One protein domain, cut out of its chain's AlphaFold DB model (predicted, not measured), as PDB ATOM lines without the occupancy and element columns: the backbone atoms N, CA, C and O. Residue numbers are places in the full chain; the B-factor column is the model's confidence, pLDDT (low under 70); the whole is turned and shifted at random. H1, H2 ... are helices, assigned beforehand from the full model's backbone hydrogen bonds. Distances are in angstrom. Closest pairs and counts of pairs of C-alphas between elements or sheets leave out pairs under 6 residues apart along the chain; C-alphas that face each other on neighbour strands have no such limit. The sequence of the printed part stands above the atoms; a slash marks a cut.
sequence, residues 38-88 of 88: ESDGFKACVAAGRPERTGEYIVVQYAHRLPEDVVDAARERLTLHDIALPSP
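What this domain is: This is residues 38 to 88 of the 88 residues of an uncharacterized protein of Bradyrhizobium sp. 323S2 (UniProt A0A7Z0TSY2). A small helical body in which the short helix H2 packs across the longer H3, nearly at a right angle, while H1 sits off toward one end, near the beginning of H2. After H3 the last residues, 81 to 88, fold back as a tail toward the end of H2. The printed part has 51 residues with three named helices, H1, H2 and H3 in chain order, and no named strand; its class is all helix. It is compact, with a radius of gyration of the C-alphas of 10.1 A, and spans 28 by 19 by 16 A.

How they stand to each other: H1, residues 40 to 47, is close to but not clearly touching H2, residues 55 to 61. Their closest C-alphas, those of Phe 42 and Gly 55, are 7.3 A apart. The two run the same way at a steep tilt of 66 degrees. H2 touches H3, residues 68 to 80, where the closest C-alphas, those of Glu 56 and Ala 74, are 4.7 A apart. Their lines are about perpendicular, but only just, at 71 degrees. H1 and H3 are apart. In H1, H2 and H3 every O i to N i+4 pair is within hydrogen-bond range.

Where its parts are: H1 begins at C-alpha 40, (139.729, 112.776, 123.559), and measures 10.4 A from first to last C-alpha. H2 begins at C-alpha 55, (132.277, 118.193, 130.322), and measures 9.8 A. H3, the longest helix, measures 18.3 A and ends at C-alpha 80, (142.110, 111.377, 139.499).

The domain as a whole: The two C-alphas farthest apart, those of Ala 48 and Pro 67, are 28.3 A apart. The printed part has no cut, and the links from H1 to H2 and from H2 to H3 are short. Mean pLDDT of the printed part is 95.0; residue 88, the chain's last, is under 70.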
ATOM      1  N   GLU A  38     138.228 108.143 129.428       93.81
ATOM      2  CA  GLU A  38     138.293 109.572 129.151       93.81
ATOM      3  C   GLU A  38     138.106 109.860 127.661       93.81
ATOM      4  O   GLU A  38     138.735 109.239 126.796       93.81
ATOM      5  N   SER A  39     137.282 110.859 127.359       91.00
ATOM      6  CA  SER A  39     137.131 111.327 125.987       91.00
ATOM      7  C   SER A  39     138.405 112.022 125.489       91.00
ATOM      8  O   SER A  39     139.121 112.669 126.252       91.00
ATOM      9  N   ASP A  40     138.649 111.987 124.176       89.56
ATOM     10  CA  ASP A  40     139.729 112.776 123.559       89.56
ATOM     11  C   ASP A  40     139.610 114.276 123.881       89.56
ATOM     12  O   ASP A  40     140.613 114.983 123.957       89.56
ATOM     13  N   GLY A  41     138.375 114.769 124.046       89.75
ATOM     14  CA  GLY A  41     138.094 116.154 124.413       89.75
ATOM     15  C   GLY A  41     138.544 116.480 125.834       89.75
ATOM     16  O   GLY A  41     139.166 117.521 126.033       89.75
ATOM     17  N   PHE A  42     138.296 115.573 126.783       94.50
ATOM     18  CA  PHE A  42     138.780 115.690 128.158       94.50
ATOM     19  C   PHE A  42     140.307 115.781 128.177       94.50
ATOM     20  O   PHE A  42     140.858 116.803 128.580       94.50
ATOM     21  N   LYS A  43     140.982 114.777 127.603       94.62
ATOM     22  CA  LYS A  43     142.450 114.719 127.536       94.62
ATOM     23  C   LYS A  43     143.047 115.965 126.890       94.62
ATOM     24  O   LYS A  43     144.028 116.508 127.383       94.62
ATOM     25  N   ALA A  44     142.445 116.445 125.800       92.06
ATOM     26  CA  ALA A  44     142.911 117.645 125.114       92.06
ATOM     27  C   ALA A  44     142.759 118.917 125.962       92.06
ATOM     28  O   ALA A  44     143.628 119.782 125.897       92.06
ATOM     29  N   CYS A  45     141.681 119.047 126.740       94.50
ATOM     30  CA  CYS A  45     141.485 120.192 127.630       94.50
ATOM     31  C   CYS A  45     142.470 120.160 128.802       94.50
ATOM     32  O   CYS A  45     143.117 121.171 129.065       94.50
ATOM     33  N   VAL A  46     142.641 118.999 129.442       95.38
ATOM     34  CA  VAL A  46     143.594 118.815 130.549       95.38
ATOM     35  C   VAL A  46     145.028 119.075 130.081       95.38
ATOM     36  O   VAL A  46     145.714 119.915 130.654       95.38
ATOM     37  N   ALA A  47     145.452 118.473 128.965       93.88
ATOM     38  CA  ALA A  47     146.788 118.684 128.401       93.88
ATOM     39  C   ALA A  47     147.053 120.141 127.975       93.88
ATOM     40  O   ALA A  47     148.199 120.578 127.937       93.88
ATOM     41  N   ALA A  48     146.004 120.900 127.649       94.06
ATOM     42  CA  ALA A  48     146.106 122.319 127.319       94.06
ATOM     43  C   ALA A  48     146.059 123.245 128.551       94.06
ATOM     44  O   ALA A  48     146.032 124.465 128.368       94.06
ATOM     45  N   GLY A  49     146.000 122.700 129.773       95.19
ATOM     46  CA  GLY A  49     145.851 123.475 131.009       95.19
ATOM     47  C   GLY A  49     144.499 124.181 131.110       95.19
ATOM     48  O   GLY A  49     144.423 125.287 131.638       95.19
ATOM     49  N   ARG A  50     143.445 123.589 130.530       95.38
ATOM     50  CA  ARG A  50     142.082 124.147 130.484       95.38
ATOM     51  C   ARG A  50     141.017 123.181 131.019       95.38
ATOM     52  O   ARG A  50     140.058 122.878 130.297       95.38
ATOM     53  N   PRO A  51     141.176 122.634 132.236       95.50
ATOM     54  CA  PRO A  51     140.229 121.672 132.795       95.50
ATOM     55  C   PRO A  51     138.808 122.239 132.956       95.50
ATOM     56  O   PRO A  51     137.840 121.489 132.842       95.50
ATOM     57  N   GLU A  52     138.659 123.561 133.099       95.38
ATOM     58  CA  GLU A  52     137.378 124.269 133.210       95.38
ATOM     59  C   GLU A  52     136.487 124.141 131.962       95.38
ATOM     60  O   GLU A  52     135.300 124.461 131.991       95.38
ATOM     61  N   ARG A  53     137.054 123.671 130.843       94.06
ATOM     62  CA  ARG A  53     136.340 123.451 129.574       94.06
ATOM     63  C   ARG A  53     135.898 122.004 129.364       94.06
ATOM     64  O   ARG A  53     135.324 121.693 128.319       94.06
ATOM     65  N   THR A  54     136.197 121.118 130.309       95.56
ATOM     66  CA  THR A  54     135.783 119.712 130.246       95.56
ATOM     67  C   THR A  54     134.288 119.563 130.526       95.56
ATOM     68  O   THR A  54     133.672 120.405 131.179       95.56
ATOM     69  N   GLY A  55     133.682 118.482 130.025       95.75
ATOM     70  CA  GLY A  55     132.277 118.193 130.322       95.75
ATOM     71  C   GLY A  55     132.072 117.864 131.800       95.75
ATOM     72  O   GLY A  55     131.059 118.222 132.379       95.75
ATOM     73  N   GLU A  56     133.068 117.241 132.412       97.69
ATOM     74  CA  GLU A  56     133.112 116.819 133.804       97.69
ATOM     75  C   GLU A  56     133.148 118.025 134.741       97.69
ATOM     76  O   GLU A  56     132.370 118.087 135.689       97.69
ATOM     77  N   TYR A  57     133.951 119.044 134.423       98.00
ATOM     78  CA  TYR A  57     133.933 120.300 135.171       98.00
ATOM     79  C   TYR A  57     132.559 120.977 135.095       98.00
ATOM     80  O   TYR A  57     132.017 121.404 136.111       98.00
ATOM     81  N   ILE A  58     131.947 121.007 133.906       96.81
ATOM     82  CA  ILE A  58     130.586 121.535 133.723       96.81
ATOM     83  C   ILE A  58     129.571 120.717 134.539       96.81
ATOM     84  O   ILE A  58     128.681 121.293 135.158       96.81
ATOM     85  N   VAL A  59     129.698 119.391 134.572       97.69
ATOM     86  CA  VAL A  59     128.811 118.510 135.343       97.69
ATOM     87  C   VAL A  59     128.870 118.831 136.833       97.69
ATOM     88  O   VAL A  59     127.821 119.006 137.446       97.69
ATOM     89  N   VAL A  60     130.071 118.974 137.401       98.00
ATOM     90  CA  VAL A  60     130.220 119.304 138.826       98.00
ATOM     91  C   VAL A  60     129.746 120.732 139.116       98.00
ATOM     92  O   VAL A  60     129.038 120.942 140.099       98.00
ATOM     93  N   GLN A  61     130.036 121.696 138.234       97.50
ATOM     94  CA  GLN A  61     129.580 123.088 138.368       97.50
ATOM     95  C   GLN A  61     128.047 123.203 138.406       97.50
ATOM     96  O   GLN A  61     127.501 124.063 139.090       97.50
ATOM     97  N   TYR A  62     127.340 122.342 137.670       96.31
ATOM     98  CA  TYR A  62     125.878 122.331 137.600       96.31
ATOM     99  C   TYR A  62     125.276 121.066 138.219       96.31
ATOM    100  O   TYR A  62     124.252 120.576 137.740       96.31
ATOM    101  N   ALA A  63     125.883 120.559 139.299       96.88
ATOM    102  CA  ALA A  63     125.506 119.295 139.932       96.88
ATOM    103  C   ALA A  63     124.001 119.183 140.242       96.88
ATOM    104  O   ALA A  63     123.396 118.151 139.982       96.88
ATOM    105  N   HIS A  64     123.364 120.273 140.686       95.69
ATOM    106  CA  HIS A  64     121.925 120.330 140.990       95.69
ATOM    107  C   HIS A  64     120.998 120.029 139.797       95.69
ATOM    108  O   HIS A  64     119.794 119.863 139.977       95.69
ATOM    109  N   ARG A  65     121.526 120.007 138.567       95.75
ATOM    110  CA  ARG A  65     120.760 119.733 137.342       95.75
ATOM    111  C   ARG A  65     120.956 118.321 136.824       95.75
ATOM    112  O   ARG A  65     120.321 117.976 135.834       95.75
ATOM    113  N   LEU A  66     121.867 117.544 137.399       96.25
ATOM    114  CA  LEU A  66     122.332 116.275 136.850       96.25
ATOM    115  C   LEU A  66     122.082 115.133 137.838       96.25
ATOM    116  O   LEU A  66     121.971 115.380 139.037       96.25
ATOM    117  N   PRO A  67     121.972 113.885 137.352       97.69
ATOM    118  CA  PRO A  67     121.878 112.727 138.232       97.69
ATOM    119  C   PRO A  67     123.095 112.636 139.159       97.69
ATOM    120  O   PRO A  67     124.216 112.906 138.726       97.69
ATOM    121  N   GLU A  68     122.885 112.221 140.404       97.69
ATOM    122  CA  GLU A  68     123.947 112.113 141.414       97.69
ATOM    123  C   GLU A  68     125.104 111.218 140.940       97.69
ATOM    124  O   GLU A  68     126.258 111.635 140.971       97.69
ATOM    125  N   ASP A  69     124.793 110.067 140.338       97.75
ATOM    126  CA  ASP A  69     125.795 109.134 139.805       97.75
ATOM    127  C   ASP A  69     126.681 109.755 138.709       97.75
ATOM    128  O   ASP A  69     127.855 109.417 138.557       97.75
ATOM    129  N   VAL A  70     126.127 110.693 137.937       98.25
ATOM    130  CA  VAL A  70     126.849 111.423 136.888       98.25
ATOM    131  C   VAL A  70     127.791 112.449 137.510       98.25
ATOM    132  O   VAL A  70     128.915 112.609 137.033       98.25
ATOM    133  N   VAL A  71     127.342 113.130 138.568       98.19
ATOM    134  CA  VAL A  71     128.151 114.095 139.320       98.19
ATOM    135  C   VAL A  71     129.312 113.393 140.015       98.19
ATOM    136  O   VAL A  71     130.442 113.872 139.924       98.19
ATOM    137  N   ASP A  72     129.063 112.248 140.642       98.00
ATOM    138  CA  ASP A  72     130.096 111.484 141.342       98.00
ATOM    139  C   ASP A  72     131.155 110.952 140.376       98.00
ATOM    140  O   ASP A  72     132.346 111.167 140.601       98.00
ATOM    141  N   ALA A  73     130.743 110.390 139.235       98.06
ATOM    142  CA  ALA A  73     131.676 109.953 138.195       98.06
ATOM    143  C   ALA A  73     132.533 111.113 137.646       98.06
ATOM    144  O   ALA A  73     133.717 110.943 137.343       98.06
ATOM    145  N   ALA A  74     131.955 112.312 137.519       97.88
ATOM    146  CA  ALA A  74     132.702 113.495 137.105       97.88
ATOM    147  C   ALA A  74     133.691 113.961 138.188       97.88
ATOM    148  O   ALA A  74     134.843 114.250 137.862       97.88
ATOM    149  N   ARG A  75     133.284 113.996 139.464       97.94
ATOM    150  CA  ARG A  75     134.166 114.340 140.596       97.94
ATOM    151  C   ARG A  75     135.334 113.373 140.715       97.94
ATOM    152  O   ARG A  75     136.466 113.825 140.879       97.94
ATOM    153  N   GLU A  76     135.072 112.075 140.593       97.75
ATOM    154  CA  GLU A  76     136.102 111.037 140.609       97.75
ATOM    155  C   GLU A  76     137.123 111.292 139.499       97.75
ATOM    156  O   GLU A  76     138.321 111.376 139.765       97.75
ATOM    157  N   ARG A  77     136.656 111.522 138.263       97.69
ATOM    158  CA  ARG A  77     137.552 111.794 137.133       97.69
ATOM    159  C   ARG A  77     138.391 113.054 137.327       97.69
ATOM    160  O   ARG A  77     139.573 113.029 137.012       97.69
ATOM    161  N   LEU A  78     137.807 114.150 137.812       97.62
ATOM    162  CA  LEU A  78     138.565 115.379 138.074       97.62
ATOM    163  C   LEU A  78     139.617 115.157 139.169       97.62
ATOM    164  O   LEU A  78     140.766 115.555 138.998       97.62
ATOM    165  N   THR A  79     139.245 114.451 140.239       97.69
ATOM    166  CA  THR A  79     140.143 114.137 141.361       97.69
ATOM    167  C   THR A  79     141.305 113.242 140.925       97.69
ATOM    168  O   THR A  79     142.439 113.500 141.308       97.69
ATOM    169  N   LEU A  80     141.063 112.247 140.062       97.12
ATOM    170  CA  LEU A  80     142.110 111.377 139.499       97.12
ATOM    171  C   LEU A  80     143.164 112.127 138.667       97.12
ATOM    172  O   LEU A  80     144.242 111.591 138.429       97.12
ATOM    173  N   HIS A  81     142.844 113.336 138.202       97.25
ATOM    174  CA  HIS A  81     143.742 114.198 137.427       97.25
ATOM    175  C   HIS A  81     144.253 115.397 138.237       97.25
ATOM    176  O   HIS A  81     144.753 116.352 137.645       97.25
ATOM    177  N   ASP A  82     144.091 115.377 139.564       97.75
ATOM    178  CA  ASP A  82     144.458 116.473 140.470       97.75
ATOM    179  C   ASP A  82     143.813 117.823 140.087       97.75
ATOM    180  O   ASP A  82     144.357 118.906 140.323       97.75
ATOM    181  N   ILE A  83     142.627 117.779 139.470       97.62
ATOM    182  CA  ILE A  83     141.879 118.971 139.073       97.62
ATOM    183  C   ILE A  83     140.996 119.413 140.239       97.62
ATOM    184  O   ILE A  83     140.139 118.664 140.710       97.62
ATOM    185  N   ALA A  84     141.152 120.672 140.653       96.62
ATOM    186  CA  ALA A  84     140.299 121.279 141.666       96.62
ATOM    187  C   ALA A  84     138.821 121.265 141.238       96.62
ATOM    188  O   ALA A  84     138.472 121.667 140.124       96.62
ATOM    189  N   LEU A  85     137.948 120.817 142.143       96.12
ATOM    190  CA  LEU A  85     136.511 120.793 141.898       96.12
ATOM    191  C   LEU A  85     135.946 122.225 141.897       96.12
ATOM    192  O   LEU A  85     136.331 123.027 142.755       96.12
ATOM    193  N   PRO A  86     135.020 122.558 140.978       93.56
ATOM    194  CA  PRO A  86     134.344 123.846 141.013       93.56
ATOM    195  C   PRO A  86     133.568 124.014 142.317       93.56
ATOM    196  O   PRO A  86     132.930 123.078 142.803       93.56
ATOM    197  N   SER A  87     133.596 125.231 142.859       80.12
ATOM    198  CA  SER A  87     132.672 125.606 143.927       80.12
ATOM    199  C   SER A  87     131.251 125.735 143.350       80.12
ATOM    200  O   SER A  87     131.112 126.269 142.241       80.12
ATOM    201  N   PRO A  88     130.230 125.210 144.053       61.31
ATOM    202  CA  PRO A  88     128.834 125.283 143.626       61.31
ATOM    203  C   PRO A  88     128.306 126.718 143.533       61.31
ATOM    204  O   PRO A  88     128.777 127.583 144.307       61.31
TER     205      PRO A  88